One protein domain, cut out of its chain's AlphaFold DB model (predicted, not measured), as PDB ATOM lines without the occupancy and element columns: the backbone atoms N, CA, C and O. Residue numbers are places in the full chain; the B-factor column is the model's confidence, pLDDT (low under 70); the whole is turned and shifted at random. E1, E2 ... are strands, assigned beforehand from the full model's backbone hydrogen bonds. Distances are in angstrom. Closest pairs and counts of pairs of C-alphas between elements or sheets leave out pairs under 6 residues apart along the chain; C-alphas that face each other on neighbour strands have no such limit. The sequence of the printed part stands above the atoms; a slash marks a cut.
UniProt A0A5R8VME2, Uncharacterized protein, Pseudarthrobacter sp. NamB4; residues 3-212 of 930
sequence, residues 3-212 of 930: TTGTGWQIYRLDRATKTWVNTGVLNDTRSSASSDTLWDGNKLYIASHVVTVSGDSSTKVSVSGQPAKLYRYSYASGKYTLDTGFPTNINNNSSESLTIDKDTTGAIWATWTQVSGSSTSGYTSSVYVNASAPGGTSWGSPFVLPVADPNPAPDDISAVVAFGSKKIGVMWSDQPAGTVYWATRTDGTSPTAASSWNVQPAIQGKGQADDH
ATOM      1  N   THR A   3     -42.657   7.914 -37.348       84.50
ATOM      2  CA  THR A   3     -42.909   9.359 -37.384       84.50
ATOM      3  C   THR A   3     -42.822   9.929 -35.970       84.50
ATOM      4  O   THR A   3     -43.466   9.455 -35.032       84.50
ATOM      5  N   THR A   4     -41.970  10.944 -35.814       82.69
ATOM      6  CA  THR A   4     -41.667  11.581 -34.529       82.69
ATOM      7  C   THR A   4     -42.929  12.147 -33.885       82.69
ATOM      8  O   THR A   4     -43.686  12.874 -34.519       82.69
ATOM      9  N   GLY A   5     -43.151  11.807 -32.613       83.94
ATOM     10  CA  GLY A   5     -44.327  12.228 -31.850       83.94
ATOM     11  C   GLY A   5     -45.590  11.386 -32.068       83.94
ATOM     12  O   GLY A   5     -46.536  11.558 -31.307       83.94
ATOM     13  N   THR A   6     -45.622  10.461 -33.039       86.62
ATOM     14  CA  THR A   6     -46.809   9.620 -33.310       86.62
ATOM     15  C   THR A   6     -46.556   8.115 -33.242       86.62
ATOM     16  O   THR A   6     -47.481   7.382 -32.902       86.62
ATOM     17  N   GLY A   7     -45.345   7.637 -33.544       92.38
ATOM     18  CA  GLY A   7     -44.986   6.214 -33.460       92.38
ATOM     19  C   GLY A   7     -44.647   5.558 -34.804       92.38
ATOM     20  O   GLY A   7     -44.494   6.225 -35.831       92.38
ATOM     21  N   TRP A   8     -44.563   4.227 -34.809       94.75
ATOM     22  CA  TRP A   8     -44.491   3.407 -36.018       94.75
ATOM     23  C   TRP A   8     -45.871   3.289 -36.662       94.75
ATOM     24  O   TRP A   8     -46.798   2.764 -36.052       94.75
ATOM     25  N   GLN A   9     -46.004   3.732 -37.908       93.38
ATOM     26  CA  GLN A   9     -47.262   3.719 -38.661       93.38
ATOM     27  C   GLN A   9     -47.136   2.945 -39.980       93.38
ATOM     28  O   GLN A   9     -46.045   2.832 -40.560       93.38
ATOM     29  N   ILE A  10     -48.266   2.423 -40.464       92.88
ATOM     30  CA  ILE A  10     -48.378   1.732 -41.755       92.88
ATOM     31  C   ILE A  10     -48.542   2.767 -42.875       92.88
ATOM     32  O   ILE A  10     -49.375   3.674 -42.794       92.88
ATOM     33  N   TYR A  11     -47.762   2.617 -43.943       91.69
ATOM     34  CA  TYR A  11     -47.787   3.480 -45.126       91.69
ATOM     35  C   TYR A  11     -48.074   2.643 -46.380       91.69
ATOM     36  O   TYR A  11     -47.613   1.511 -46.495       91.69
ATOM     37  N   ARG A  12     -48.812   3.221 -47.330       90.31
ATOM     38  CA  ARG A  12     -49.085   2.668 -48.664       90.31
ATOM     39  C   ARG A  12     -48.195   3.379 -49.680       90.31
ATOM     40  O   ARG A  12     -48.216   4.605 -49.727       90.31
ATOM     41  N   LEU A  13     -47.465   2.648 -50.520       91.06
ATOM     42  CA  LEU A  13     -46.867   3.247 -51.714       91.06
ATOM     43  C   LEU A  13     -47.980   3.500 -52.734       91.06
ATOM     44  O   LEU A  13     -48.633   2.561 -53.191       91.06
ATOM     45  N   ASP A  14     -48.205   4.761 -53.088       90.62
ATOM     46  CA  ASP A  14     -49.003   5.107 -54.254       90.62
ATOM     47  C   ASP A  14     -48.087   5.213 -55.477       90.62
ATOM     48  O   ASP A  14     -47.237   6.102 -55.572       90.62
ATOM     49  N   ARG A  15     -48.240   4.260 -56.399       89.62
ATOM     50  CA  ARG A  15     -47.406   4.145 -57.600       89.62
ATOM     51  C   ARG A  15     -47.739   5.171 -58.678       89.62
ATOM     52  O   ARG A  15     -46.868   5.473 -59.489       89.62
ATOM     53  N   ALA A  16     -48.959   5.713 -58.690       88.88
ATOM     54  CA  ALA A  16     -49.358   6.708 -59.682       88.88
ATOM     55  C   ALA A  16     -48.686   8.060 -59.402       88.88
ATOM     56  O   ALA A  16     -48.211   8.723 -60.321       88.88
ATOM     57  N   THR A  17     -48.587   8.440 -58.124       91.69
ATOM     58  CA  THR A  17     -47.914   9.672 -57.676       91.69
ATOM     59  C   THR A  17     -46.457   9.464 -57.259       91.69
ATOM     60  O   THR A  17     -45.752  10.446 -57.043       91.69
ATOM     61  N   LYS A  18     -46.003   8.210 -57.123       89.38
ATOM     62  CA  LYS A  18     -44.697   7.828 -56.556       89.38
ATOM     63  C   LYS A  18     -44.458   8.442 -55.170       89.38
ATOM     64  O   LYS A  18     -43.405   9.021 -54.885       89.38
ATOM     65  N   THR A  19     -45.437   8.291 -54.279       91.06
ATOM     66  CA  THR A  19     -45.381   8.804 -52.900       91.06
ATOM     67  C   THR A  19     -45.825   7.769 -51.871       91.06
ATOM     68  O   THR A  19     -46.745   6.987 -52.095       91.06
ATOM     69  N   TRP A  20     -45.189   7.782 -50.697       91.50
ATOM     70  CA  TRP A  20     -45.628   6.989 -49.550       91.50
ATOM     71  C   TRP A  20     -46.714   7.742 -48.777       91.50
ATOM     72  O   TRP A  20     -46.455   8.756 -48.131       91.50
ATOM     73  N   VAL A  21     -47.940   7.230 -48.842       91.19
ATOM     74  CA  VAL A  21     -49.132   7.786 -48.196       91.19
ATOM     75  C   VAL A  21     -49.310   7.143 -46.822       91.19
ATOM     76  O   VAL A  21     -49.399   5.919 -46.708       91.19
ATOM     77  N   ASN A  22     -49.386   7.956 -45.768       90.62
ATOM     78  CA  ASN A  22     -49.689   7.475 -44.420       90.62
ATOM     79  C   ASN A  22     -51.136   6.949 -44.369       90.62
ATOM     80  O   ASN A  22     -52.059   7.638 -44.800       90.62
ATOM     81  N   THR A  23     -51.348   5.739 -43.846       90.00
ATOM     82  CA  THR A  23     -52.697   5.144 -43.733       90.00
ATOM     83  C   THR A  23     -53.463   5.599 -42.484       90.00
ATOM     84  O   THR A  23     -54.636   5.265 -42.327       90.00
ATOM     85  N   GLY A  24     -52.801   6.318 -41.571       88.81
ATOM     86  CA  GLY A  24     -53.315   6.670 -40.246       88.81
ATOM     87  C   GLY A  24     -53.296   5.513 -39.238       88.81
ATOM     88  O   GLY A  24     -53.674   5.708 -38.085       88.81
ATOM     89  N   VAL A  25     -52.861   4.313 -39.639       92.25
ATOM     90  CA  VAL A  25     -52.834   3.128 -38.772       92.25
ATOM     91  C   VAL A  25     -51.526   3.078 -37.985       92.25
ATOM     92  O   VAL A  25     -50.445   2.903 -38.549       92.25
ATOM     93  N   LEU A  26     -51.649   3.224 -36.666       92.94
ATOM     94  CA  LEU A  26     -50.581   3.019 -35.689       92.94
ATOM     95  C   LEU A  26     -50.298   1.519 -35.501       92.94
ATOM     96  O   LEU A  26     -51.226   0.713 -35.398       92.94
ATOM     97  N   ASN A  27     -49.016   1.165 -35.433       94.81
ATOM     98  CA  ASN A  27     -48.527  -0.168 -35.093       94.81
ATOM     99  C   ASN A  27     -47.986  -0.180 -33.655       94.81
ATOM    100  O   ASN A  27     -48.673  -0.634 -32.744       94.81
ATOM    101  N   ASP A  28     -46.809   0.402 -33.416       95.88
ATOM    102  CA  ASP A  28     -46.197   0.447 -32.081       95.88
ATOM    103  C   ASP A  28     -45.685   1.861 -31.753       95.88
ATOM    104  O   ASP A  28     -45.202   2.584 -32.623       95.88
ATOM    105  N   THR A  29     -45.817   2.285 -30.498       95.00
ATOM    106  CA  THR A  29     -45.395   3.610 -30.014       95.00
ATOM    107  C   THR A  29     -43.944   3.642 -29.529       95.00
ATOM    108  O   THR A  29     -43.390   4.725 -29.343       95.00
ATOM    109  N   ARG A  30     -43.307   2.480 -29.332       94.62
ATOM    110  CA  ARG A  30     -41.935   2.350 -28.823       94.62
ATOM    111  C   ARG A  30     -40.923   2.803 -29.884       94.62
ATOM    112  O   ARG A  30     -40.758   2.159 -30.916       94.62
ATOM    113  N   SER A  31     -40.215   3.900 -29.621       91.19
ATOM    114  CA  SER A  31     -39.215   4.483 -30.537       91.19
ATOM    115  C   SER A  31     -37.995   3.595 -30.782       91.19
ATOM    116  O   SER A  31     -37.390   3.673 -31.845       91.19
ATOM    117  N   SER A  32     -37.658   2.734 -29.822       92.31
ATOM    118  CA  SER A  32     -36.605   1.719 -29.919       92.31
ATOM    119  C   SER A  32     -37.067   0.405 -30.557       92.31
ATOM    120  O   SER A  32     -36.294  -0.549 -30.588       92.31
ATOM    121  N   ALA A  33     -38.313   0.308 -31.032       95.31
ATOM    122  CA  ALA A  33     -38.790  -0.909 -31.675       95.31
ATOM    123  C   ALA A  33     -38.361  -1.011 -33.144       95.31
ATOM    124  O   ALA A  33     -38.352  -0.015 -33.861       95.31
ATOM    125  N   SER A  34     -38.077  -2.231 -33.593       94.75
ATOM    126  CA  SER A  34     -38.024  -2.597 -35.013       94.75
ATOM    127  C   SER A  34     -39.243  -3.463 -35.354       94.75
ATOM    128  O   SER A  34     -40.127  -3.684 -34.510       94.75
ATOM    129  N   SER A  35     -39.372  -3.908 -36.604       95.56
ATOM    130  CA  SER A  35     -40.411  -4.859 -37.007       95.56
ATOM    131  C   SER A  35     -40.034  -5.691 -38.227       95.56
ATOM    132  O   SER A  35     -39.484  -5.159 -39.188       95.56
ATOM    133  N   ASP A  36     -40.454  -6.953 -38.216       96.81
ATOM    134  CA  ASP A  36     -40.532  -7.815 -39.395       96.81
ATOM    135  C   ASP A  36     -41.996  -7.950 -39.854       96.81
ATOM    136  O   ASP A  36     -42.931  -7.824 -39.053       96.81
ATOM    137  N   THR A  37     -42.216  -8.159 -41.153       95.06
ATOM    138  CA  THR A  37     -43.548  -8.069 -41.775       95.06
ATOM    139  C   THR A  37     -43.834  -9.222 -42.723       95.06
ATOM    140  O   THR A  37     -43.021  -9.538 -43.590       95.06
ATOM    141  N   LEU A  38     -45.025  -9.803 -42.603       95.06
ATOM    142  CA  LEU A  38     -45.497 -10.906 -43.432       95.06
ATOM    143  C   LEU A  38     -46.902 -10.592 -43.957       95.06
ATOM    144  O   LEU A  38     -47.808 -10.283 -43.191       95.06
ATOM    145  N   TRP A  39     -47.089 -10.700 -45.268       92.25
ATOM    146  CA  TRP A  39     -48.394 -10.669 -45.924       92.25
ATOM    147  C   TRP A  39     -48.680 -12.063 -46.471       92.25
ATOM    148  O   TRP A  39     -47.851 -12.606 -47.202       92.25
ATOM    149  N   ASP A  40     -49.829 -12.636 -46.114       89.12
ATOM    150  CA  ASP A  40     -50.168 -14.032 -46.427       89.12
ATOM    151  C   ASP A  40     -51.228 -14.201 -47.530       89.12
ATOM    152  O   ASP A  40     -51.811 -15.275 -47.676       89.12
ATOM    153  N   GLY A  41     -51.503 -13.126 -48.275       87.50
ATOM    154  CA  GLY A  41     -52.583 -13.042 -49.261       87.50
ATOM    155  C   GLY A  41     -53.886 -12.442 -48.717       87.50
ATOM    156  O   GLY A  41     -54.686 -11.947 -49.508       87.50
ATOM    157  N   ASN A  42     -54.092 -12.431 -47.394       89.62
ATOM    158  CA  ASN A  42     -55.344 -12.004 -46.751       89.62
ATOM    159  C   ASN A  42     -55.116 -11.059 -45.552       89.62
ATOM    160  O   ASN A  42     -55.878 -10.115 -45.324       89.62
ATOM    161  N   LYS A  43     -54.062 -11.309 -44.772       94.69
ATOM    162  CA  LYS A  43     -53.724 -10.600 -43.537       94.69
ATOM    163  C   LYS A  43     -52.298 -10.064 -43.590       94.69
ATOM    164  O   LYS A  43     -51.378 -10.736 -44.057       94.69
ATOM    165  N   LEU A  44     -52.121  -8.860 -43.046       95.75
ATOM    166  CA  LEU A  44     -50.807  -8.289 -42.759       95.75
ATOM    167  C   LEU A  44     -50.454  -8.590 -41.305       95.75
ATOM    168  O   LEU A  44     -51.141  -8.130 -40.394       95.75
ATOM    169  N   TYR A  45     -49.378  -9.334 -41.099       97.81
ATOM    170  CA  TYR A  45     -48.766  -9.592 -39.806       97.81
ATOM    171  C   TYR A  45     -47.539  -8.694 -39.645       97.81
ATOM    172  O   TYR A  45     -46.735  -8.560 -40.570       97.81
ATOM    173  N   ILE A  46     -47.386  -8.086 -38.470       98.00
ATOM    174  CA  ILE A  46     -46.223  -7.266 -38.119       98.00
ATOM    175  C   ILE A  46     -45.724  -7.722 -36.752       98.00
ATOM    176  O   ILE A  46     -46.414  -7.542 -35.750       98.00
ATOM    177  N   ALA A  47     -44.537  -8.320 -36.700       98.31
ATOM    178  CA  ALA A  47     -43.881  -8.692 -35.454       98.31
ATOM    179  C   ALA A  47     -42.943  -7.563 -35.022       98.31
ATOM    180  O   ALA A  47     -41.986  -7.262 -35.725       98.31
ATOM    181  N   SER A  48     -43.218  -6.923 -33.883       98.12
ATOM    182  CA  SER A  48     -42.472  -5.768 -33.377       98.12
ATOM    183  C   SER A  48     -41.862  -6.036 -32.002       98.12
ATOM    184  O   SER A  48     -42.573  -6.293 -31.026       98.12
ATOM    185  N   HIS A  49     -40.538  -5.928 -31.923       98.19
ATOM    186  CA  HIS A  49     -39.730  -6.083 -30.713       98.19
ATOM    187  C   HIS A  49     -39.012  -4.774 -30.390       98.19
ATOM    188  O   HIS A  49     -38.745  -3.980 -31.292       98.19
ATOM    189  N   VAL A  50     -38.679  -4.556 -29.116       97.94
ATOM    190  CA  VAL A  50     -37.678  -3.543 -28.747       97.94
ATOM    191  C   VAL A  50     -36.306  -4.071 -29.145       97.94
ATOM    192  O   VAL A  50     -35.968  -5.204 -28.805       97.94
ATOM    193  N   VAL A  51     -35.531  -3.247 -29.847       96.44
ATOM    194  CA  VAL A  51     -34.166  -3.580 -30.255       96.44
ATOM    195  C   VAL A  51     -33.227  -3.473 -29.056       96.44
ATOM    196  O   VAL A  51     -33.321  -2.543 -28.249       96.44
ATOM    197  N   THR A  52     -32.290  -4.405 -28.929       95.81
ATOM    198  CA  THR A  52     -31.164  -4.316 -27.992       95.81
ATOM    199  C   THR A  52     -29.920  -4.852 -28.683       95.81
ATOM    200  O   THR A  52     -29.757  -6.060 -28.774       95.81
ATOM    201  N   VAL A  53     -29.093  -3.929 -29.189       91.81
ATOM    202  CA  VAL A  53     -27.891  -4.246 -29.980       91.81
ATOM    203  C   VAL A  53     -26.736  -4.679 -29.074       91.81
ATOM    204  O   VAL A  53     -26.435  -3.946 -28.123       91.81
ATOM    205  N   SER A  54     -26.062  -5.798 -29.353       90.81
ATOM    206  CA  SER A  54     -25.210  -6.511 -28.385       90.81
ATOM    207  C   SER A  54     -23.824  -6.978 -28.900       90.81
ATOM    208  O   SER A  54     -23.290  -7.978 -28.421       90.81
ATOM    209  N   GLY A  55     -23.178  -6.179 -29.755       86.50
ATOM    210  CA  GLY A  55     -21.799  -6.392 -30.235       86.50
ATOM    211  C   GLY A  55     -20.754  -6.853 -29.221       86.50
ATOM    212  O   GLY A  55     -20.743  -6.382 -28.084       86.50
ATOM    213  N   ASP A  56     -19.817  -7.694 -29.668       77.62
ATOM    214  CA  ASP A  56     -18.772  -8.363 -28.867       77.62
ATOM    215  C   ASP A  56     -17.996  -7.441 -27.914       77.62
ATOM    216  O   ASP A  56     -17.681  -7.801 -26.782       77.62
ATOM    217  N   SER A  57     -17.701  -6.214 -28.352       79.19
ATOM    218  CA  SER A  57     -16.982  -5.205 -27.557       79.19
ATOM    219  C   SER A  57     -17.890  -4.329 -26.678       79.19
ATOM    220  O   SER A  57     -17.409  -3.442 -25.973       79.19
ATOM    221  N   SER A  58     -19.211  -4.534 -26.719       88.44
ATOM    222  CA  SER A  58     -20.218  -3.719 -26.023       88.44
ATOM    223  C   SER A  58     -21.514  -4.480 -25.685       88.44
ATOM    224  O   SER A  58     -22.607  -3.909 -25.770       88.44
ATOM    225  N   THR A  59     -21.392  -5.757 -25.308       93.06
ATOM    226  CA  THR A  59     -22.483  -6.720 -25.066       93.06
ATOM    227  C   THR A  59     -23.602  -6.186 -24.164       93.06
ATOM    228  O   THR A  59     -23.334  -5.520 -23.160       93.06
ATOM    229  N   LYS A  60     -24.868  -6.486 -24.496       94.56
ATOM    230  CA  LYS A  60     -26.057  -6.024 -23.757       94.56
ATOM    231  C   LYS A  60     -27.079  -7.142 -23.577       94.56
ATOM    232  O   LYS A  60     -27.602  -7.689 -24.536       94.56
ATOM    233  N   VAL A  61     -27.415  -7.401 -22.318       96.31
ATOM    234  CA  VAL A  61     -28.448  -8.356 -21.898       96.31
ATOM    235  C   VAL A  61     -29.825  -7.951 -22.437       96.31
ATOM    236  O   VAL A  61     -30.208  -6.781 -22.361       96.31
ATOM    237  N   SER A  62     -30.592  -8.930 -22.917       96.81
ATOM    238  CA  SER A  62     -31.995  -8.774 -23.306       96.81
ATOM    239  C   SER A  62     -32.849  -8.277 -22.137       96.81
ATOM    240  O   SER A  62     -32.889  -8.869 -21.057       96.81
ATOM    241  N   VAL A  63     -33.579  -7.185 -22.352       97.12
ATOM    242  CA  VAL A  63     -34.354  -6.495 -21.317       97.12
ATOM    243  C   VAL A  63     -35.712  -7.171 -21.142       97.12
ATOM    244  O   VAL A  63     -36.567  -7.114 -22.029       97.12
ATOM    245  N   SER A  64     -35.926  -7.785 -19.980       96.50
ATOM    246  CA  SER A  64     -37.218  -8.366 -19.592       96.50
ATOM    247  C   SER A  64     -38.285  -7.292 -19.345       96.50
ATOM    248  O   SER A  64     -37.985  -6.163 -18.952       96.50
ATOM    249  N   GLY A  65     -39.547  -7.634 -19.605       96.81
ATOM    250  CA  GLY A  65     -40.674  -6.697 -19.591       96.81
ATOM    251  C   GLY A  65     -40.799  -5.854 -20.866       96.81
ATOM    252  O   GLY A  65     -41.573  -4.897 -20.889       96.81
ATOM    253  N   GLN A  66     -40.066  -6.198 -21.932       97.19
ATOM    254  CA  GLN A  66     -40.124  -5.536 -23.242       97.19
ATOM    255  C   GLN A  66     -40.644  -6.496 -24.326       97.19
ATOM    256  O   GLN A  66     -39.912  -6.811 -25.262       97.19
ATOM    257  N   PRO A  67     -41.902  -6.972 -24.234       96.62
ATOM    258  CA  PRO A  67     -42.415  -8.045 -25.082       96.62
ATOM    259  C   PRO A  67     -42.319  -7.732 -26.577       96.62
ATOM    260  O   PRO A  67     -42.743  -6.663 -27.042       96.62
ATOM    261  N   ALA A  68     -41.835  -8.706 -27.343       98.31
ATOM    262  CA  ALA A  68     -42.127  -8.802 -28.762       98.31
ATOM    263  C   ALA A  68     -43.631  -9.039 -28.963       98.31
ATOM    264  O   ALA A  68     -44.248  -9.854 -28.275       98.31
ATOM    265  N   LYS A  69     -44.224  -8.319 -29.914       98.19
ATOM    266  CA  LYS A  69     -45.663  -8.303 -30.185       98.19
ATOM    267  C   LYS A  69     -45.945  -8.678 -31.629       98.19
ATOM    268  O   LYS A  69     -45.383  -8.060 -32.527       98.19
ATOM    269  N   LEU A  70     -46.873  -9.598 -31.856       98.62
ATOM    270  CA  LEU A  70     -47.474  -9.817 -33.162       98.62
ATOM    271  C   LEU A  70     -48.724  -8.942 -33.286       98.62
ATOM    272  O   LEU A  70     -49.658  -9.071 -32.502       98.62
ATOM    273  N   TYR A  71     -48.764  -8.088 -34.299       98.31
ATOM    274  CA  TYR A  71     -49.959  -7.385 -34.754       98.31
ATOM    275  C   TYR A  71     -50.514  -8.093 -35.995       98.31
ATOM    276  O   TYR A  71     -49.737  -8.582 -36.815       98.31
ATOM    277  N   ARG A  72     -51.842  -8.124 -36.162       97.88
ATOM    278  CA  ARG A  72     -52.507  -8.671 -37.357       97.88
ATOM    279  C   ARG A  72     -53.574  -7.707 -37.856       97.88
ATOM    280  O   ARG A  72     -54.415  -7.262 -37.078       97.88
ATOM    281  N   TYR A  73     -53.563  -7.416 -39.152       97.31
ATOM    282  CA  TYR A  73     -54.470  -6.466 -39.786       97.31
ATOM    283  C   TYR A  73     -55.243  -7.106 -40.941       97.31
ATOM    284  O   TYR A  73     -54.664  -7.752 -41.818       97.31
ATOM    285  N   SER A  74     -56.549  -6.852 -40.978       95.19
ATOM    286  CA  SER A  74     -57.388  -7.014 -42.168       95.19
ATOM    287  C   SER A  74     -57.150  -5.866 -43.146       95.19
ATOM    288  O   SER A  74     -57.004  -4.721 -42.714       95.19
ATOM    289  N   TYR A  75     -57.187  -6.138 -44.454       89.38
ATOM    290  CA  TYR A  75     -57.175  -5.109 -45.497       89.38
ATOM    291  C   TYR A  75     -58.488  -5.121 -46.284       89.38
ATOM    292  O   TYR A  75     -58.854  -6.136 -46.871       89.38
ATOM    293  N   ALA A  76     -59.204  -3.996 -46.300       87.62
ATOM    294  CA  ALA A  76     -60.450  -3.835 -47.047       87.62
ATOM    295  C   ALA A  76     -60.619  -2.378 -47.502       87.62
ATOM    296  O   ALA A  76     -60.244  -1.452 -46.784       87.62
ATOM    297  N   SER A  77     -61.178  -2.165 -48.697       84.69
ATOM    298  CA  SER A  77     -61.489  -0.831 -49.248       84.69
ATOM    299  C   SER A  77     -60.339   0.191 -49.152       84.69
ATOM    300  O   SER A  77     -60.554   1.360 -48.840       84.69
ATOM    301  N   GLY A  78     -59.099  -0.255 -49.388       76.75
ATOM    302  CA  GLY A  78     -57.899   0.592 -49.337       76.75
ATOM    303  C   GLY A  78     -57.329   0.860 -47.936       76.75
ATOM    304  O   GLY A  78     -56.354   1.602 -47.818       76.75
ATOM    305  N   LYS A  79     -57.907   0.277 -46.877       84.38
ATOM    306  CA  LYS A  79     -57.559   0.549 -45.477       84.38
ATOM    307  C   LYS A  79     -57.187  -0.725 -44.711       84.38
ATOM    308  O   LYS A  79     -57.864  -1.746 -44.812       84.38
ATOM    309  N   TYR A  80     -56.148  -0.626 -43.879       90.88
ATOM    310  CA  TYR A  80     -55.840  -1.626 -42.855       90.88
ATOM    311  C   TYR A  80     -56.654  -1.372 -41.578       90.88
ATOM    312  O   TYR A  80     -56.800  -0.230 -41.139       90.88
ATOM    313  N   THR A  81     -57.155  -2.439 -40.958       94.31
ATOM    314  CA  THR A  81     -57.836  -2.409 -39.655       94.31
ATOM    315  C   THR A  81     -57.215  -3.472 -38.757       94.31
ATOM    316  O   THR A  81     -57.053  -4.607 -39.199       94.31
ATOM    317  N   LEU A  82     -56.842  -3.107 -37.527       96.56
ATOM    318  CA  LEU A  82     -56.295  -4.042 -36.535       96.56
ATOM    319  C   LEU A  82     -57.372  -5.067 -36.155       96.56
ATOM    320  O   LEU A  82     -58.494  -4.684 -35.822       96.56
ATOM    321  N   ASP A  83     -57.039  -6.353 -36.215       97.19
ATOM    322  CA  ASP A  83     -57.967  -7.422 -35.855       97.19
ATOM    323  C   ASP A  83     -58.210  -7.453 -34.335       97.19
ATOM    324  O   ASP A  83     -57.296  -7.266 -33.529       97.19
ATOM    325  N   THR A  84     -59.447  -7.742 -33.925       96.62
ATOM    326  CA  THR A  84     -59.802  -7.919 -32.511       96.62
ATOM    327  C   THR A  84     -58.943  -9.012 -31.864       96.62
ATOM    328  O   THR A  84     -58.805 -10.102 -32.416       96.62
ATOM    329  N   GLY A  85     -58.383  -8.716 -30.688       95.62
ATOM    330  CA  GLY A  85     -57.468  -9.609 -29.964       95.62
ATOM    331  C   GLY A  85     -55.978  -9.366 -30.233       95.62
ATOM    332  O   GLY A  85     -55.154 -10.011 -29.596       95.62
ATOM    333  N   PHE A  86     -55.621  -8.434 -31.124       97.88
ATOM    334  CA  PHE A  86     -54.230  -8.062 -31.405       97.88
ATOM    335  C   PHE A  86     -53.859  -6.699 -30.786       97.88
ATOM    336  O   PHE A  86     -54.725  -5.828 -30.670       97.88
ATOM    337  N   PRO A  87     -52.580  -6.467 -30.426       97.50
ATOM    338  CA  PRO A  87     -51.447  -7.390 -30.553       97.50
ATOM    339  C   PRO A  87     -51.442  -8.547 -29.541       97.50
ATOM    340  O   PRO A  87     -51.891  -8.391 -28.409       97.50
ATOM    341  N   THR A  88     -50.857  -9.681 -29.939       97.62
ATOM    342  CA  THR A  88     -50.526 -10.813 -29.056       97.62
ATOM    343  C   THR A  88     -49.032 -10.789 -28.704       97.62
ATOM    344  O   THR A  88     -48.210 -10.369 -29.518       97.62
ATOM    345  N   ASN A  89     -48.648 -11.210 -27.495       97.50
ATOM    346  CA  ASN A  89     -47.237 -11.244 -27.080       97.50
ATOM    347  C   ASN A  89     -46.563 -12.544 -27.544       97.50
ATOM    348  O   ASN A  89     -47.055 -13.627 -27.244       97.50
ATOM    349  N   ILE A  90     -45.426 -12.417 -28.230       98.50
ATOM    350  CA  ILE A  90     -44.595 -13.519 -28.751       98.50
ATOM    351  C   ILE A  90     -43.631 -14.025 -27.664       98.50
ATOM    352  O   ILE A  90     -43.388 -15.224 -27.531       98.50
ATOM    353  N   ASN A  91     -43.079 -13.091 -26.888       97.56
ATOM    354  CA  ASN A  91     -42.168 -13.309 -25.763       97.56
ATOM    355  C   ASN A  91     -42.344 -12.163 -24.735       97.56
ATOM    356  O   ASN A  91     -43.292 -11.382 -24.847       97.56
ATOM    357  N   ASN A  92     -41.433 -12.028 -23.760       97.19
ATOM    358  CA  ASN A  92     -41.410 -10.899 -22.814       97.19
ATOM    359  C   ASN A  92     -40.087 -10.093 -22.806       97.19
ATOM    360  O   ASN A  92     -39.845  -9.329 -21.873       97.19
ATOM    361  N   ASN A  93     -39.225 -10.253 -23.816       97.44
ATOM    362  CA  ASN A  93     -37.840  -9.766 -23.799       97.44
ATOM    363  C   ASN A  93     -37.492  -8.971 -25.068       97.44
ATOM    364  O   ASN A  93     -37.961  -9.303 -26.158       97.44
ATOM    365  N   SER A  94     -36.623  -7.963 -24.939       97.75
ATOM    366  CA  SER A  94     -35.985  -7.319 -26.096       97.75
ATOM    367  C   SER A  94     -34.935  -8.226 -26.754       97.75
ATOM    368  O   SER A  94     -34.423  -9.162 -26.135       97.75
ATOM    369  N   SER A  95     -34.597  -7.941 -28.010       96.31
ATOM    370  CA  SER A  95     -33.641  -8.727 -28.804       96.31
ATOM    371  C   SER A  95     -32.936  -7.866 -29.855       96.31
ATOM    372  O   SER A  95     -33.447  -6.807 -30.226       96.31
ATOM    373  N   GLU A  96     -31.782  -8.321 -30.345       92.38
ATOM    374  CA  GLU A  96     -31.060  -7.753 -31.498       92.38
ATOM    375  C   GLU A  96     -31.960  -7.759 -32.746       92.38
ATOM    376  O   GLU A  96     -32.249  -6.731 -33.361       92.38
ATOM    377  N   SER A  97     -32.505  -8.940 -33.040       93.00
ATOM    378  CA  SER A  97     -33.357  -9.245 -34.184       93.00
ATOM    379  C   SER A  97     -34.630  -9.977 -33.754       93.00
ATOM    380  O   SER A  97     -34.719 -10.538 -32.660       93.00
ATOM    381  N   LEU A  98     -35.635  -9.976 -34.623       97.25
ATOM    382  CA  LEU A  98     -36.790 -10.864 -34.562       97.25
ATOM    383  C   LEU A  98     -37.290 -11.053 -35.990       97.25
ATOM    384  O   LEU A  98     -37.479 -10.065 -36.700       97.25
ATOM    385  N   THR A  99     -37.561 -12.290 -36.394       97.88
ATOM    386  CA  THR A  99     -38.241 -12.559 -37.669       97.88
ATOM    387  C   THR A  99     -39.418 -13.505 -37.490       97.88
ATOM    388  O   THR A  99     -39.469 -14.262 -36.518       97.88
ATOM    389  N   ILE A 100     -40.363 -13.447 -38.430       98.06
ATOM    390  CA  ILE A 100     -41.529 -14.329 -38.504       98.06
ATOM    391  C   ILE A 100     -41.728 -14.946 -39.888       98.06
ATOM    392  O   ILE A 100     -41.412 -14.336 -40.911       98.06
ATOM    393  N   ASP A 101     -42.348 -16.122 -39.914       96.62
ATOM    394  CA  ASP A 101     -42.980 -16.684 -41.111       96.62
ATOM    395  C   ASP A 101     -44.220 -17.519 -40.726       96.62
ATOM    396  O   ASP A 101     -44.471 -17.733 -39.537       96.62
ATOM    397  N   LYS A 102     -45.023 -17.964 -41.699       94.56
ATOM    398  CA  LYS A 102     -46.240 -18.762 -41.465       94.56
ATOM    399  C   LYS A 102     -46.100 -20.173 -42.033       94.56
ATOM    400  O   LYS A 102     -45.908 -20.334 -43.234       94.56
ATOM    401  N   ASP A 103     -46.273 -21.183 -41.181       92.69
ATOM    402  CA  ASP A 103     -46.274 -22.588 -41.605       92.69
ATOM    403  C   ASP A 103     -47.584 -22.997 -42.305       92.69
ATOM    404  O   ASP A 103     -48.553 -22.230 -42.386       92.69
ATOM    405  N   THR A 104     -47.643 -24.226 -42.820       90.06
ATOM    406  CA  THR A 104     -48.804 -24.683 -43.603       90.06
ATOM    407  C   THR A 104     -50.005 -25.125 -42.766       90.06
ATOM    408  O   THR A 104     -51.095 -25.305 -43.308       90.06
ATOM    409  N   THR A 105     -49.865 -25.186 -41.436       91.19
ATOM    410  CA  THR A 105     -51.002 -25.237 -40.498       91.19
ATOM    411  C   THR A 105     -51.620 -23.848 -40.272       91.19
ATOM    412  O   THR A 105     -52.713 -23.723 -39.718       91.19
ATOM    413  N   GLY A 106     -50.935 -22.792 -40.725       92.88
ATOM    414  CA  GLY A 106     -51.298 -21.398 -40.512       92.88
ATOM    415  C   GLY A 106     -50.735 -20.807 -39.219       92.88
ATOM    416  O   GLY A 106     -51.097 -19.676 -38.880       92.88
ATOM    417  N   ALA A 107     -49.883 -21.534 -38.491       95.25
ATOM    418  CA  ALA A 107     -49.186 -21.024 -37.317       95.25
ATOM    419  C   ALA A 107     -48.134 -19.987 -37.734       95.25
ATOM    420  O   ALA A 107     -47.348 -20.224 -38.652       95.25
ATOM    421  N   ILE A 108     -48.094 -18.845 -37.045       97.62
ATOM    422  CA  ILE A 108     -46.972 -17.906 -37.157       97.62
ATOM    423  C   ILE A 108     -45.849 -18.426 -36.260       97.62
ATOM    424  O   ILE A 108     -46.062 -18.637 -35.062       97.62
ATOM    425  N   TRP A 109     -44.675 -18.617 -36.846       97.88
ATOM    426  CA  TRP A 109     -43.428 -18.933 -36.162       97.88
ATOM    427  C   TRP A 109     -42.614 -17.662 -35.967       97.88
ATOM    428  O   TRP A 109     -42.694 -16.747 -36.785       97.88
ATOM    429  N   ALA A 110     -41.831 -17.609 -34.893       98.56
ATOM    430  CA  ALA A 110     -40.927 -16.509 -34.594       98.56
ATOM    431  C   ALA A 110     -39.576 -17.035 -34.093       98.56
ATOM    432  O   ALA A 110     -39.557 -17.984 -33.311       98.56
ATOM    433  N   THR A 111     -38.476 -16.390 -34.494       98.69
ATOM    434  CA  THR A 111     -37.128 -16.654 -33.955       98.69
ATOM    435  C   THR A 111     -36.390 -15.359 -33.626       98.69
ATOM    436  O   THR A 111     -36.555 -14.354 -34.328       98.69
ATOM    437  N   TRP A 112     -35.603 -15.383 -32.551       98.12
ATOM    438  CA  TRP A 112     -34.728 -14.298 -32.102       98.12
ATOM    439  C   TRP A 112     -33.529 -14.859 -31.328       98.12
ATOM    440  O   TRP A 112     -33.601 -15.951 -30.767       98.12
ATOM    441  N   THR A 113     -32.433 -14.107 -31.253       96.75
ATOM    442  CA  THR A 113     -31.363 -14.347 -30.270       96.75
ATOM    443  C   THR A 113     -31.641 -13.566 -28.982       96.75
ATOM    444  O   THR A 113     -32.231 -12.479 -29.012       96.75
ATOM    445  N   GLN A 114     -31.292 -14.143 -27.828       96.44
ATOM    446  CA  GLN A 114     -31.587 -13.565 -26.513       96.44
ATOM    447  C   GLN A 114     -30.375 -13.641 -25.578       96.44
ATOM    448  O   GLN A 114     -30.005 -14.720 -25.114       96.44
ATOM    449  N   VAL A 115     -29.805 -12.480 -25.256       96.50
ATOM    450  CA  VAL A 115     -28.567 -12.368 -24.475       96.50
ATOM    451  C   VAL A 115     -28.870 -12.346 -22.977       96.50
ATOM    452  O   VAL A 115     -29.766 -11.636 -22.521       96.50
ATOM    453  N   SER A 116     -28.107 -13.110 -22.202       94.38
ATOM    454  CA  SER A 116     -28.231 -13.300 -20.751       94.38
ATOM    455  C   SER A 116     -26.873 -13.124 -20.052       94.38
ATOM    456  O   SER A 116     -25.835 -13.040 -20.706       94.38
ATOM    457  N   GLY A 117     -26.863 -13.067 -18.716       92.06
ATOM    458  CA  GLY A 117     -25.632 -12.995 -17.916       92.06
ATOM    459  C   GLY A 117     -25.201 -11.575 -17.529       92.06
ATOM    460  O   GLY A 117     -26.037 -10.697 -17.321       92.06
ATOM    461  N   SER A 118     -23.895 -11.360 -17.353       88.44
ATOM    462  CA  SER A 118     -23.290 -10.095 -16.910       88.44
ATOM    463  C   SER A 118     -21.776 -10.080 -17.154       88.44
ATOM    464  O   SER A 118     -21.146 -11.129 -17.264       88.44
ATOM    465  N   SER A 119     -21.144  -8.905 -17.104       85.25
ATOM    466  CA  SER A 119     -19.678  -8.774 -17.174       85.25
ATOM    467  C   SER A 119     -18.911  -9.459 -16.029       85.25
ATOM    468  O   SER A 119     -17.691  -9.567 -16.106       85.25
ATOM    469  N   THR A 120     -19.588  -9.919 -14.969       85.62
ATOM    470  CA  THR A 120     -18.983 -10.668 -13.849       85.62
ATOM    471  C   THR A 120     -19.254 -12.174 -13.925       85.62
ATOM    472  O   THR A 120     -18.451 -12.959 -13.434       85.62
ATOM    473  N   SER A 121     -20.363 -12.589 -14.541       86.19
ATOM    474  CA  SER A 121     -20.774 -13.999 -14.671       86.19
ATOM    475  C   SER A 121     -20.484 -14.608 -16.048       86.19
ATOM    476  O   SER A 121     -20.844 -15.755 -16.284       86.19
ATOM    477  N   GLY A 122     -19.926 -13.822 -16.970       89.19
ATOM    478  CA  GLY A 122     -19.989 -14.103 -18.402       89.19
ATOM    479  C   GLY A 122     -21.354 -13.739 -18.996       89.19
ATOM    480  O   GLY A 122     -22.366 -13.655 -18.286       89.19
ATOM    481  N   TYR A 123     -21.363 -13.518 -20.309       91.81
ATOM    482  CA  TYR A 123     -22.573 -13.378 -21.116       91.81
ATOM    483  C   TYR A 123     -22.805 -14.656 -21.921       91.81
ATOM    484  O   TYR A 123     -21.848 -15.296 -22.350       91.81
ATOM    485  N   THR A 124     -24.067 -14.993 -22.161       92.50
ATOM    486  CA  THR A 124     -24.475 -16.075 -23.068       92.50
ATOM    487  C   THR A 124     -25.553 -15.566 -24.016       92.50
ATOM    488  O   THR A 124     -26.323 -14.679 -23.652       92.50
ATOM    489  N   SER A 125     -25.630 -16.124 -25.220       95.56
ATOM    490  CA  SER A 125     -26.761 -15.945 -26.135       95.56
ATOM    491  C   SER A 125     -27.362 -17.312 -26.438       95.56
ATOM    492  O   SER A 125     -26.661 -18.321 -26.380       95.56
ATOM    493  N   SER A 126     -28.649 -17.354 -26.769       97.12
ATOM    494  CA  SER A 126     -29.275 -18.554 -27.331       97.12
ATOM    495  C   SER A 126     -30.305 -18.178 -28.392       97.12
ATOM    496  O   SER A 126     -30.977 -17.147 -28.280       97.12
ATOM    497  N   VAL A 127     -30.467 -19.039 -29.395       98.38
ATOM    498  CA  VAL A 127     -31.540 -18.971 -30.394       98.38
ATOM    499  C   VAL A 127     -32.844 -19.440 -29.752       98.38
ATOM    500  O   VAL A 127     -33.015 -20.619 -29.436       98.38
ATOM    501  N   TYR A 128     -33.776 -18.511 -29.563       98.56
ATOM    502  CA  TYR A 128     -35.121 -18.781 -29.070       98.56
ATOM    503  C   TYR A 128     -36.125 -18.836 -30.214       98.56
ATOM    504  O   TYR A 128     -36.129 -17.986 -31.105       98.56
ATOM    505  N   VAL A 129     -37.038 -19.799 -30.121       98.44
ATOM    506  CA  VAL A 129     -38.158 -19.992 -31.037       98.44
ATOM    507  C   VAL A 129     -39.471 -19.935 -30.257       98.44
ATOM    508  O   VAL A 129     -39.555 -20.324 -29.088       98.44
ATOM    509  N   ASN A 130     -40.529 -19.457 -30.908       98.38
ATOM    510  CA  ASN A 130     -41.900 -19.701 -30.468       98.38
ATOM    511  C   ASN A 130     -42.817 -19.948 -31.677       98.38
ATOM    512  O   ASN A 130     -42.526 -19.518 -32.794       98.38
ATOM    513  N   ALA A 131     -43.940 -20.618 -31.436       97.12
ATOM    514  CA  ALA A 131     -44.983 -20.886 -32.417       97.12
ATOM    515  C   ALA A 131     -46.356 -20.505 -31.850       97.12
ATOM    516  O   ALA A 131     -46.597 -20.573 -30.640       97.12
ATOM    517  N   SER A 132     -47.262 -20.098 -32.734       97.31
ATOM    518  CA  SER A 132     -48.616 -19.670 -32.377       97.31
ATOM    519  C   SER A 132     -49.694 -20.650 -32.828       97.31
ATOM    520  O   SER A 132     -49.507 -21.420 -33.766       97.31
ATOM    521  N   ALA A 133     -50.865 -20.588 -32.196       95.62
ATOM    522  CA  ALA A 133     -52.075 -21.157 -32.773       95.62
ATOM    523  C   ALA A 133     -52.396 -20.467 -34.120       95.62
ATOM    524  O   ALA A 133     -52.076 -19.279 -34.285       95.62
ATOM    525  N   PRO A 134     -53.051 -21.161 -35.075       94.69
ATOM    526  CA  PRO A 134     -53.271 -20.650 -36.424       94.69
ATOM    527  C   PRO A 134     -53.783 -19.204 -36.489       94.69
ATOM    528  O   PRO A 134     -54.681 -18.778 -35.754       94.69
ATOM    529  N   GLY A 135     -53.158 -18.420 -37.369       92.56
ATOM    530  CA  GLY A 135     -53.399 -16.989 -37.519       92.56
ATOM    531  C   GLY A 135     -52.826 -16.108 -36.401       92.56
ATOM    532  O   GLY A 135     -53.238 -14.952 -36.308       92.56
ATOM    533  N   GLY A 136     -51.921 -16.602 -35.547       95.00
ATOM    534  CA  GLY A 136     -51.227 -15.788 -34.535       95.00
ATOM    535  C   GLY A 136     -52.055 -15.456 -33.288       95.00
ATOM    536  O   GLY A 136     -51.793 -14.455 -32.618       95.00
ATOM    537  N   THR A 137     -53.102 -16.240 -33.022       94.06
ATOM    538  CA  THR A 137     -54.179 -15.914 -32.064       94.06
ATOM    539  C   THR A 137     -53.817 -16.159 -30.597       94.06
ATOM    540  O   THR A 137     -54.312 -15.459 -29.717       94.06
ATOM    541  N   SER A 138     -52.918 -17.102 -30.330       95.44
ATOM    542  CA  SER A 138     -52.268 -17.337 -29.037       95.44
ATOM    543  C   SER A 138     -50.877 -17.926 -29.282       95.44
ATOM    544  O   SER A 138     -50.623 -18.443 -30.367       95.44
ATOM    545  N   TRP A 139     -49.974 -17.839 -28.308       97.62
ATOM    546  CA  TRP A 139     -48.596 -18.337 -28.419       97.62
ATOM    547  C   TRP A 139     -48.324 -19.458 -27.417       97.62
ATOM    548  O   TRP A 139     -48.935 -19.495 -26.347       97.62
ATOM    549  N   GLY A 140     -47.401 -20.357 -27.763       95.56
ATOM    550  CA  GLY A 140     -46.802 -21.281 -26.804       95.56
ATOM    551  C   GLY A 140     -45.837 -20.576 -25.844       95.56
ATOM    552  O   GLY A 140     -45.626 -19.360 -25.910       95.56
ATOM    553  N   SER A 141     -45.214 -21.350 -24.957       96.50
ATOM    554  CA  SER A 141     -44.045 -20.884 -24.205       96.50
ATOM    555  C   SER A 141     -42.838 -20.781 -25.146       96.50
ATOM    556  O   SER A 141     -42.547 -21.769 -25.820       96.50
ATOM    557  N   PRO A 142     -42.100 -19.653 -25.172       97.88
ATOM    558  CA  PRO A 142     -40.797 -19.582 -25.826       97.88
ATOM    559  C   PRO A 142     -39.848 -20.683 -25.345       97.88
ATOM    560  O   PRO A 142     -39.793 -20.971 -24.149       97.88
ATOM    561  N   PHE A 143     -39.076 -21.252 -26.265       97.75
ATOM    562  CA  PHE A 143     -38.097 -22.298 -25.984       97.75
ATOM    563  C   PHE A 143     -36.792 -22.029 -26.739       97.75
ATOM    564  O   PHE A 143     -36.809 -21.440 -27.817       97.75
ATOM    565  N   VAL A 144     -35.660 -22.457 -26.176       98.31
ATOM    566  CA  VAL A 144     -34.393 -22.509 -26.920       98.31
ATOM    567  C   VAL A 144     -34.515 -23.597 -27.987       98.31
ATOM    568  O   VAL A 144     -35.057 -24.667 -27.706       98.31
ATOM    569  N   LEU A 145     -34.044 -23.322 -29.204       98.25
ATOM    570  CA  LEU A 145     -34.059 -24.262 -30.326       98.25
ATOM    571  C   LEU A 145     -33.409 -25.603 -29.899       98.25
ATOM    572  O   LEU A 145     -32.241 -25.596 -29.514       98.25
ATOM    573  N   PRO A 146     -34.126 -26.748 -29.930       97.00
ATOM    574  CA  PRO A 146     -33.660 -27.989 -29.307       97.00
ATOM    575  C   PRO A 146     -32.721 -28.763 -30.247       97.00
ATOM    576  O   PRO A 146     -33.071 -29.810 -30.788       97.00
ATOM    577  N   VAL A 147     -31.532 -28.204 -30.456       95.75
ATOM    578  CA  VAL A 147     -30.434 -28.736 -31.280       95.75
ATOM    579  C   VAL A 147     -29.153 -28.838 -30.444       95.75
ATOM    580  O   VAL A 147     -29.133 -28.385 -29.302       95.75
ATOM    581  N   ALA A 148     -28.093 -29.442 -30.992       83.25
ATOM    582  CA  ALA A 148     -26.838 -29.661 -30.264       83.25
ATOM    583  C   ALA A 148     -26.139 -28.357 -29.833       83.25
ATOM    584  O   ALA A 148     -25.627 -28.298 -28.719       83.25
ATOM    585  N   ASP A 149     -26.166 -27.318 -30.676       84.69
ATOM    586  CA  ASP A 149     -25.605 -26.007 -30.337       84.69
ATOM    587  C   ASP A 149     -26.475 -24.830 -30.825       84.69
ATOM    588  O   ASP A 149     -26.376 -24.403 -31.976       84.69
ATOM    589  N   PRO A 150     -27.376 -24.318 -29.971       92.25
ATOM    590  CA  PRO A 150     -28.174 -23.128 -30.240       92.25
ATOM    591  C   PRO A 150     -27.576 -21.837 -29.640       92.25
ATOM    592  O   PRO A 150     -28.350 -20.904 -29.413       92.25
ATOM    593  N   ASN A 151     -26.274 -21.760 -29.318       94.75
ATOM    594  CA  ASN A 151     -25.712 -20.715 -28.435       94.75
ATOM    595  C   ASN A 151     -24.640 -19.805 -29.082       94.75
ATOM    596  O   ASN A 151     -23.490 -19.819 -28.643       94.75
ATOM    597  N   PRO A 152     -25.003 -18.968 -30.073       95.31
ATOM    598  CA  PRO A 152     -24.041 -18.153 -30.817       95.31
ATOM    599  C   PRO A 152     -23.508 -16.950 -30.018       95.31
ATOM    600  O   PRO A 152     -23.817 -16.771 -28.834       95.31
ATOM    601  N   ALA A 153     -22.729 -16.072 -30.664       92.69
ATOM    602  CA  ALA A 153     -22.248 -14.854 -30.020       92.69
ATOM    603  C   ALA A 153     -23.399 -13.923 -29.581       92.69
ATOM    604  O   ALA A 153     -24.524 -13.999 -30.089       92.69
ATOM    605  N   PRO A 154     -23.139 -12.977 -28.660       92.69
ATOM    606  CA  PRO A 154     -24.129 -11.973 -28.293       92.69
ATOM    607  C   PRO A 154     -24.522 -11.000 -29.419       92.69
ATOM    608  O   PRO A 154     -25.607 -10.433 -29.325       92.69
ATOM    609  N   ASP A 155     -23.683 -10.802 -30.443       91.56
ATOM    610  CA  ASP A 155     -23.980  -9.970 -31.631       91.56
ATOM    611  C   ASP A 155     -24.727 -10.739 -32.737       91.56
ATOM    612  O   ASP A 155     -25.273 -10.153 -33.668       91.56
ATOM    613  N   ASP A 156     -24.743 -12.072 -32.658       95.00
ATOM    614  CA  ASP A 156     -25.286 -12.928 -33.707       95.00
ATOM    615  C   ASP A 156     -26.820 -12.991 -33.701       95.00
ATOM    616  O   ASP A 156     -27.506 -12.763 -32.696       95.00
ATOM    617  N   ILE A 157     -27.382 -13.327 -34.866       95.81
ATOM    618  CA  ILE A 157     -28.822 -13.253 -35.136       95.81
ATOM    619  C   ILE A 157     -29.377 -14.542 -35.743       95.81
ATOM    620  O   ILE A 157     -28.647 -15.381 -36.264       95.81
ATOM    621  N   SER A 158     -30.706 -14.682 -35.710       97.75
ATOM    622  CA  SER A 158     -31.419 -15.789 -36.353       97.75
ATOM    623  C   SER A 158     -32.558 -15.304 -37.252       97.75
ATOM    624  O   SER A 158     -33.169 -14.260 -37.004       97.75
ATOM    625  N   ALA A 159     -32.874 -16.082 -38.289       97.69
ATOM    626  CA  ALA A 159     -34.073 -15.895 -39.096       97.69
ATOM    627  C   ALA A 159     -34.829 -17.200 -39.358       97.69
ATOM    628  O   ALA A 159     -34.233 -18.270 -39.467       97.69
ATOM    629  N   VAL A 160     -36.155 -17.091 -39.476       97.94
ATOM    630  CA  VAL A 160     -37.068 -18.197 -39.795       97.94
ATOM    631  C   VAL A 160     -37.637 -18.044 -41.207       97.94
ATOM    632  O   VAL A 160     -37.856 -16.924 -41.675       97.94
ATOM    633  N   VAL A 161     -37.877 -19.168 -41.883       96.44
ATOM    634  CA  VAL A 161     -38.534 -19.226 -43.197       96.44
ATOM    635  C   VAL A 161     -39.380 -20.497 -43.334       96.44
ATOM    636  O   VAL A 161     -38.968 -21.578 -42.904       96.44
ATOM    637  N   ALA A 162     -40.561 -20.378 -43.938       94.00
ATOM    638  CA  ALA A 162     -41.402 -21.507 -44.328       94.00
ATOM    639  C   ALA A 162     -41.052 -21.964 -45.755       94.00
ATOM    640  O   ALA A 162     -40.894 -21.142 -46.656       94.00
ATOM    641  N   PHE A 163     -40.906 -23.273 -45.980       92.69
ATOM    642  CA  PHE A 163     -40.461 -23.812 -47.271       92.69
ATOM    643  C   PHE A 163     -40.995 -25.223 -47.559       92.69
ATOM    644  O   PHE A 163     -41.542 -25.904 -46.687       92.69
ATOM    645  N   GLY A 164     -40.844 -25.677 -48.811       84.00
ATOM    646  CA  GLY A 164     -41.170 -27.051 -49.230       84.00
ATOM    647  C   GLY A 164     -42.612 -27.486 -48.938       84.00
ATOM    648  O   GLY A 164     -42.865 -28.669 -48.717       84.00
ATOM    649  N   SER A 165     -43.537 -26.526 -48.857       79.75
ATOM    650  CA  SER A 165     -44.971 -26.693 -48.578       79.75
ATOM    651  C   SER A 165     -45.363 -27.437 -47.289       79.75
ATOM    652  O   SER A 165     -46.555 -27.668 -47.115       79.75
ATOM    653  N   LYS A 166     -44.418 -27.826 -46.412       87.44
ATOM    654  CA  LYS A 166     -44.650 -28.492 -45.104       87.44
ATOM    655  C   LYS A 166     -43.471 -28.355 -44.115       87.44
ATOM    656  O   LYS A 166     -43.269 -29.253 -43.293       87.44
ATOM    657  N   LYS A 167     -42.609 -27.338 -44.234       92.12
ATOM    658  CA  LYS A 167     -41.412 -27.207 -43.381       92.12
ATOM    659  C   LYS A 167     -41.183 -25.786 -42.887       92.12
ATOM    660  O   LYS A 167     -41.430 -24.817 -43.600       92.12
ATOM    661  N   ILE A 168     -40.590 -25.707 -41.700       95.81
ATOM    662  CA  ILE A 168     -39.995 -24.505 -41.117       95.81
ATOM    663  C   ILE A 168     -38.484 -24.716 -41.037       95.81
ATOM    664  O   ILE A 168     -38.017 -25.774 -40.609       95.81
ATOM    665  N   GLY A 169     -37.720 -23.711 -41.453       96.81
ATOM    666  CA  GLY A 169     -36.274 -23.649 -41.293       96.81
ATOM    667  C   GLY A 169     -35.869 -22.449 -40.448       96.81
ATOM    668  O   GLY A 169     -36.449 -21.374 -40.589       96.81
ATOM    669  N   VAL A 170     -34.880 -22.638 -39.578       98.44
ATOM    670  CA  VAL A 170     -34.255 -21.593 -38.760       98.44
ATOM    671  C   VAL A 170     -32.772 -21.559 -39.109       98.44
ATOM    672  O   VAL A 170     -32.089 -22.577 -39.007       98.44
ATOM    673  N   MET A 171     -32.277 -20.398 -39.536       98.44
ATOM    674  CA  MET A 171     -30.854 -20.142 -39.768       98.44
ATOM    675  C   MET A 171     -30.330 -19.183 -38.700       98.44
ATOM    676  O   MET A 171     -31.040 -18.240 -38.352       98.44
ATOM    677  N   TRP A 172     -29.107 -19.383 -38.217       98.06
ATOM    678  CA  TRP A 172     -28.413 -18.420 -37.358       98.06
ATOM    679  C   TRP A 172     -26.931 -18.337 -37.702       98.06
ATOM    680  O   TRP A 172     -26.353 -19.295 -38.219       98.06
ATOM    681  N   SER A 173     -26.339 -17.174 -37.453       96.25
ATOM    682  CA  SER A 173     -24.892 -16.988 -37.483       96.25
ATOM    683  C   SER A 173     -24.273 -17.399 -36.146       96.25
ATOM    684  O   SER A 173     -24.922 -17.318 -35.107       96.25
ATOM    685  N   ASP A 174     -23.024 -17.849 -36.196       94.50
ATOM    686  CA  ASP A 174     -22.128 -18.032 -35.060       94.50
ATOM    687  C   ASP A 174     -20.714 -17.624 -35.502       94.50
ATOM    688  O   ASP A 174     -20.016 -18.356 -36.215       94.50
ATOM    689  N   GLN A 175     -20.317 -16.401 -35.156       91.25
ATOM    690  CA  GLN A 175     -19.017 -15.837 -35.520       91.25
ATOM    691  C   GLN A 175     -17.834 -16.564 -34.843       91.25
ATOM    692  O   GLN A 175     -16.894 -16.918 -35.566       91.25
ATOM    693  N   PRO A 176     -17.856 -16.866 -33.523       89.94
ATOM    694  CA  PRO A 176     -16.848 -17.689 -32.850       89.94
ATOM    695  C   PRO A 176     -16.639 -19.075 -33.477       89.94
ATOM    696  O   PRO A 176     -15.497 -19.453 -33.735       89.94
ATOM    697  N   ALA A 177     -17.716 -19.805 -33.785       90.19
ATOM    698  CA  ALA A 177     -17.652 -21.098 -34.468       90.19
ATOM    699  C   ALA A 177     -17.373 -20.970 -35.979       90.19
ATOM    700  O   ALA A 177     -17.252 -21.978 -36.681       90.19
ATOM    701  N   GLY A 178     -17.323 -19.746 -36.522       93.12
ATOM    702  CA  GLY A 178     -17.199 -19.476 -37.955       93.12
ATOM    703  C   GLY A 178     -18.291 -20.154 -38.789       93.12
ATOM    704  O   GLY A 178     -18.030 -20.586 -39.910       93.12
ATOM    705  N   THR A 179     -19.486 -20.337 -38.229       95.38
ATOM    706  CA  THR A 179     -20.512 -21.229 -38.774       95.38
ATOM    707  C   THR A 179     -21.839 -20.503 -38.936       95.38
ATOM    708  O   THR A 179     -22.301 -19.810 -38.041       95.38
ATOM    709  N   VAL A 180     -22.483 -20.660 -40.091       97.56
ATOM    710  CA  VAL A 180     -23.900 -20.323 -40.256       97.56
ATOM    711  C   VAL A 180     -24.666 -21.635 -40.220       97.56
ATOM    712  O   VAL A 180     -24.563 -22.445 -41.144       97.56
ATOM    713  N   TYR A 181     -25.400 -21.866 -39.140       97.94
ATOM    714  CA  TYR A 181     -26.145 -23.097 -38.894       97.94
ATOM    715  C   TYR A 181     -27.545 -23.043 -39.505       97.94
ATOM    716  O   TYR A 181     -28.163 -21.985 -39.604       97.94
ATOM    717  N   TRP A 182     -28.068 -24.208 -39.884       97.94
ATOM    718  CA  TRP A 182     -29.393 -24.397 -40.464       97.94
ATOM    719  C   TRP A 182     -30.093 -25.578 -39.796       97.94
ATOM    720  O   TRP A 182     -29.686 -26.728 -39.966       97.94
ATOM    721  N   ALA A 183     -31.166 -25.295 -39.059       97.88
ATOM    722  CA  ALA A 183     -32.061 -26.298 -38.498       97.88
ATOM    723  C   ALA A 183     -33.377 -26.346 -39.281       97.88
ATOM    724  O   ALA A 183     -33.937 -25.315 -39.646       97.88
ATOM    725  N   THR A 184     -33.911 -27.546 -39.507       96.12
ATOM    726  CA  THR A 184     -35.180 -27.759 -40.215       96.12
ATOM    727  C   THR A 184     -36.121 -28.651 -39.423       96.12
ATOM    728  O   THR A 184     -35.703 -29.645 -38.834       96.12
ATOM    729  N   ARG A 185     -37.411 -28.317 -39.459       94.31
ATOM    730  CA  ARG A 185     -38.518 -29.075 -38.872       94.31
ATOM    731  C   ARG A 185     -39.610 -29.289 -39.923       94.31
ATOM    732  O   ARG A 185     -39.786 -28.475 -40.827       94.31
ATOM    733  N   THR A 186     -40.356 -30.385 -39.800       93.50
ATOM    734  CA  THR A 186     -41.558 -30.653 -40.612       93.50
ATOM    735  C   THR A 186     -42.819 -30.238 -39.849       93.50
ATOM    736  O   THR A 186     -42.905 -30.432 -38.638       93.50
ATOM    737  N   ASP A 187     -43.801 -29.670 -40.540       90.94
ATOM    738  CA  ASP A 187     -45.050 -29.202 -39.936       90.94
ATOM    739  C   ASP A 187     -45.818 -30.352 -39.259       90.94
ATOM    740  O   ASP A 187     -45.792 -31.501 -39.703       90.94
ATOM    741  N   GLY A 188     -46.502 -30.046 -38.153       86.19
ATOM    742  CA  GLY A 188     -47.238 -31.024 -37.343       86.19
ATOM    743  C   GLY A 188     -46.407 -31.842 -36.340       86.19
ATOM    744  O   GLY A 188     -46.998 -32.445 -35.447       86.19
ATOM    745  N   THR A 189     -45.068 -31.843 -36.404       92.69
ATOM    746  CA  THR A 189     -44.227 -32.468 -35.359       92.69
ATOM    747  C   THR A 189     -44.124 -31.585 -34.107       92.69
ATOM    748  O   THR A 189     -44.453 -30.393 -34.148       92.69
ATOM    749  N   SER A 190     -43.657 -32.135 -32.979       93.06
ATOM    750  CA  SER A 190     -43.541 -31.376 -31.724       93.06
ATOM    751  C   SER A 190     -42.509 -30.241 -31.849       93.06
ATOM    752  O   SER A 190     -41.357 -30.519 -32.174       93.06
ATOM    753  N   PRO A 191     -42.860 -28.970 -31.567       93.19
ATOM    754  CA  PRO A 191     -41.906 -27.860 -31.620       93.19
ATOM    755  C   PRO A 191     -40.687 -28.033 -30.702       93.19
ATOM    756  O   PRO A 191     -39.592 -27.617 -31.065       93.19
ATOM    757  N   THR A 192     -40.874 -28.655 -29.534       95.19
ATOM    758  CA  THR A 192     -39.885 -28.714 -28.443       95.19
ATOM    759  C   THR A 192     -39.106 -30.028 -28.356       95.19
ATOM    760  O   THR A 192     -38.203 -30.142 -27.532       95.19
ATOM    761  N   ALA A 193     -39.429 -31.035 -29.175       95.00
ATOM    762  CA  ALA A 193     -38.695 -32.301 -29.179       95.00
ATOM    763  C   ALA A 193     -37.480 -32.212 -30.111       95.00
ATOM    764  O   ALA A 193     -37.646 -31.928 -31.296       95.00
ATOM    765  N   ALA A 194     -36.278 -32.525 -29.617       93.69
ATOM    766  CA  ALA A 194     -35.057 -32.507 -30.431       93.69
ATOM    767  C   ALA A 194     -35.166 -33.405 -31.681       93.69
ATOM    768  O   ALA A 194     -34.813 -32.989 -32.777       93.69
ATOM    769  N   SER A 195     -35.799 -34.577 -31.558       95.38
ATOM    770  CA  SER A 195     -36.083 -35.502 -32.672       95.38
ATOM    771  C   SER A 195     -37.025 -34.957 -33.759       95.38
ATOM    772  O   SER A 195     -37.247 -35.618 -34.771       95.38
ATOM    773  N   SER A 196     -37.610 -33.771 -33.565       95.62
ATOM    774  CA  SER A 196     -38.415 -33.069 -34.572       95.62
ATOM    775  C   SER A 196     -37.611 -32.066 -35.409       95.62
ATOM    776  O   SER A 196     -38.176 -31.490 -36.345       95.62
ATOM    777  N   TRP A 197     -36.322 -31.882 -35.105       97.06
ATOM    778  CA  TRP A 197     -35.400 -30.980 -35.791       97.06
ATOM    779  C   TRP A 197     -34.195 -31.743 -36.360       97.06
ATOM    780  O   TRP A 197     -33.675 -32.662 -35.737       97.06
ATOM    781  N   ASN A 198     -33.730 -31.334 -37.540       94.38
ATOM    782  CA  ASN A 198     -32.453 -31.756 -38.116       94.38
ATOM    783  C   ASN A 198     -31.571 -30.518 -38.327       94.38
ATOM    784  O   ASN A 198     -32.049 -29.559 -38.937       94.38
ATOM    785  N   VAL A 199     -30.329 -30.533 -37.837       96.19
ATOM    786  CA  VAL A 199     -29.393 -29.395 -37.835       96.19
ATOM    787  C   VAL A 199     -28.109 -29.726 -38.590       96.19
ATOM    788  O   VAL A 199     -27.585 -30.829 -38.479       96.19
ATOM    789  N   GLN A 200     -27.592 -28.760 -39.348       94.88
ATOM    790  CA  GLN A 200     -26.321 -28.861 -40.067       94.88
ATOM    791  C   GLN A 200     -25.720 -27.466 -40.328       94.88
ATOM    792  O   GLN A 200     -26.469 -26.484 -40.361       94.88
ATOM    793  N   PRO A 201     -24.406 -27.338 -40.575       95.75
ATOM    794  CA  PRO A 201     -23.832 -26.100 -41.097       95.75
ATOM    795  C   PRO A 201     -24.298 -25.844 -42.543       95.75
ATOM    796  O   PRO A 201     -24.160 -26.696 -43.420       95.75
ATOM    797  N   ALA A 202     -24.806 -24.642 -42.824       94.62
ATOM    798  CA  ALA A 202     -24.987 -24.141 -44.190       94.62
ATOM    799  C   ALA A 202     -23.646 -23.682 -44.792       94.62
ATOM    800  O   ALA A 202     -23.339 -23.916 -45.966       94.62
ATOM    801  N   ILE A 203     -22.808 -23.074 -43.952       94.25
ATOM    802  CA  ILE A 203     -21.376 -22.886 -44.179       94.25
ATOM    803  C   ILE A 203     -20.639 -22.907 -42.839       94.25
ATOM    804  O   ILE A 203     -21.197 -22.501 -41.827       94.25
ATOM    805  N   GLN A 204     -19.397 -23.383 -42.847       94.19
ATOM    806  CA  GLN A 204     -18.494 -23.423 -41.703       94.19
ATOM    807  C   GLN A 204     -17.074 -23.074 -42.170       94.19
ATOM    808  O   GLN A 204     -16.705 -23.367 -43.313       94.19
ATOM    809  N   GLY A 205     -16.302 -22.434 -41.295       90.88
ATOM    810  CA  GLY A 205     -14.896 -22.084 -41.479       90.88
ATOM    811  C   GLY A 205     -14.581 -20.710 -40.883       90.88
ATOM    812  O   GLY A 205     -15.441 -19.836 -40.821       90.88
ATOM    813  N   LYS A 206     -13.333 -20.483 -40.460       89.75
ATOM    814  CA  LYS A 206     -12.922 -19.224 -39.816       89.75
ATOM    815  C   LYS A 206     -13.353 -17.993 -40.634       89.75
ATOM    816  O   LYS A 206     -12.946 -17.844 -41.784       89.75
ATOM    817  N   GLY A 207     -14.171 -17.131 -40.026       91.31
ATOM    818  CA  GLY A 207     -14.698 -15.905 -40.637       91.31
ATOM    819  C   GLY A 207     -15.848 -16.085 -41.639       91.31
ATOM    820  O   GLY A 207     -16.221 -15.106 -42.271       91.31
ATOM    821  N   GLN A 208     -16.423 -17.281 -41.824       95.19
ATOM    822  CA  GLN A 208     -17.509 -17.516 -42.801       95.19
ATOM    823  C   GLN A 208     -18.912 -17.081 -42.324       95.19
ATOM    824  O   GLN A 208     -19.834 -17.037 -43.138       95.19
ATOM    825  N   ALA A 209     -19.073 -16.766 -41.037       94.56
ATOM    826  CA  ALA A 209     -20.291 -16.220 -40.431       94.56
ATOM    827  C   ALA A 209     -20.116 -14.737 -40.065       94.56
ATOM    828  O   ALA A 209     -18.989 -14.245 -40.088       94.56
ATOM    829  N   ASP A 210     -21.226 -14.042 -39.790       93.12
ATOM    830  CA  ASP A 210     -21.315 -12.598 -39.510       93.12
ATOM    831  C   ASP A 210     -22.745 -12.224 -39.045       93.12
ATOM    832  O   ASP A 210     -23.683 -12.946 -39.391       93.12
ATOM    833  N   ASP A 211     -22.954 -11.065 -38.400       89.12
ATOM    834  CA  ASP A 211     -24.253 -10.575 -37.874       89.12
ATOM    835  C   ASP A 211     -25.322 -10.240 -38.945       89.12
ATOM    836  O   ASP A 211     -26.371  -9.660 -38.653       89.12
ATOM    837  N   HIS A 212     -25.098 -10.602 -40.213       92.75
ATOM    838  CA  HIS A 212     -25.978 -10.246 -41.324       92.75
ATOM    839  C   HIS A 212     -26.413 -11.438 -42.177       92.75
ATOM    840  O   HIS A 212     -25.670 -11.926 -43.033       92.75
TER     841      HIS A 212
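What this domain is: This is residues 3 to 212 of the 930 residues of an uncharacterized protein of Pseudarthrobacter sp. NamB4 (UniProt A0A5R8VME2). Four antiparallel sheets follow one another in a row, like blades of an open fan: the hairpin E1 E2 at one end, then E3 E4 E5 E6, E7 E8 E9, and E10 E11 E12 E13 at the other end. The first strands of three blades, E3, E7 and E10, come side by side, with E7 between the other two. The 210 printed residues hold thirteen named strands, E1 to E13 in chain order, and no named helix; the class is all strand, with 100 residues, under half, in named elements. The whole is compact, with a radius of gyration of the C-alphas of 17.8 A and spans of 50 by 39 by 33 A.

Where its parts are: Find C-alpha 33 at (-38.790, -0.909, -31.675), where E3, residues 33 to 39, begins; E4, 43 to 50, E5, 69 to 76, and E6, 79 to 82, complete its sheet. Before it look for E1, residues 7 to 14, and E2, 19 to 28, which bends by 76 degrees at residue 24. After it come E7, 99 to 102, E8, 108 to 118, 32.1 A long, and E9, 122 to 131, 29.4 A. Then find E10, 158 to 163, E11, 167 to 174, E12, 179 to 186, and E13, 197 to 204, which ends at C-alpha 204, (-18.494, -23.423, -41.703).

How they stand to each other: Begin with E3 E4 E5 E6, a strongly twisted meander, each strand the antiparallel neighbour of the one before; look at N 36 and O 47, 2.9 A, N 46 and O 71, 2.9 A, and N 74 and O 81, 2.9 A, within hydrogen-bond range. E1 E2, with N 12 and O 21 at 2.8 A, and E7 E8 E9 are each face to face with it, their best planes 13 and 33 degrees from its own: a stack of three sheets. The closest C-alphas of E2 and E6 are Thr 23 and Lys 79, 6.9 A; those of E3 and E7 are Asp 36 and Thr 99, 5.5 A. E7 E8 E9 is a meander too, with N 101 and O 109 at 3.2 A and N 112 and O 128 at 3.0 A. Its E7 comes closest to E10 at the C-alphas of Thr 99 and Ala 159, 5.5 A. In the last meander, E10 E11 E12 E13, strongly twisted, see N 161 and O 169, 2.9 A, N 170 and O 183, 2.8 A, and N 182 and O 200, 2.8 A. E3 and E10 are apart.

The domain as a whole: The C-alphas farthest apart, of Ala 16 and Thr 120, are 57.7 A from each other. The printed part has no cut. The links E4 to E5, E6 to E7 and E9 to E10 are long, and residues 143 to 144 of the last pair antiparallel with 128 to 129 of E9. No printed residue is under 70 in pLDDT.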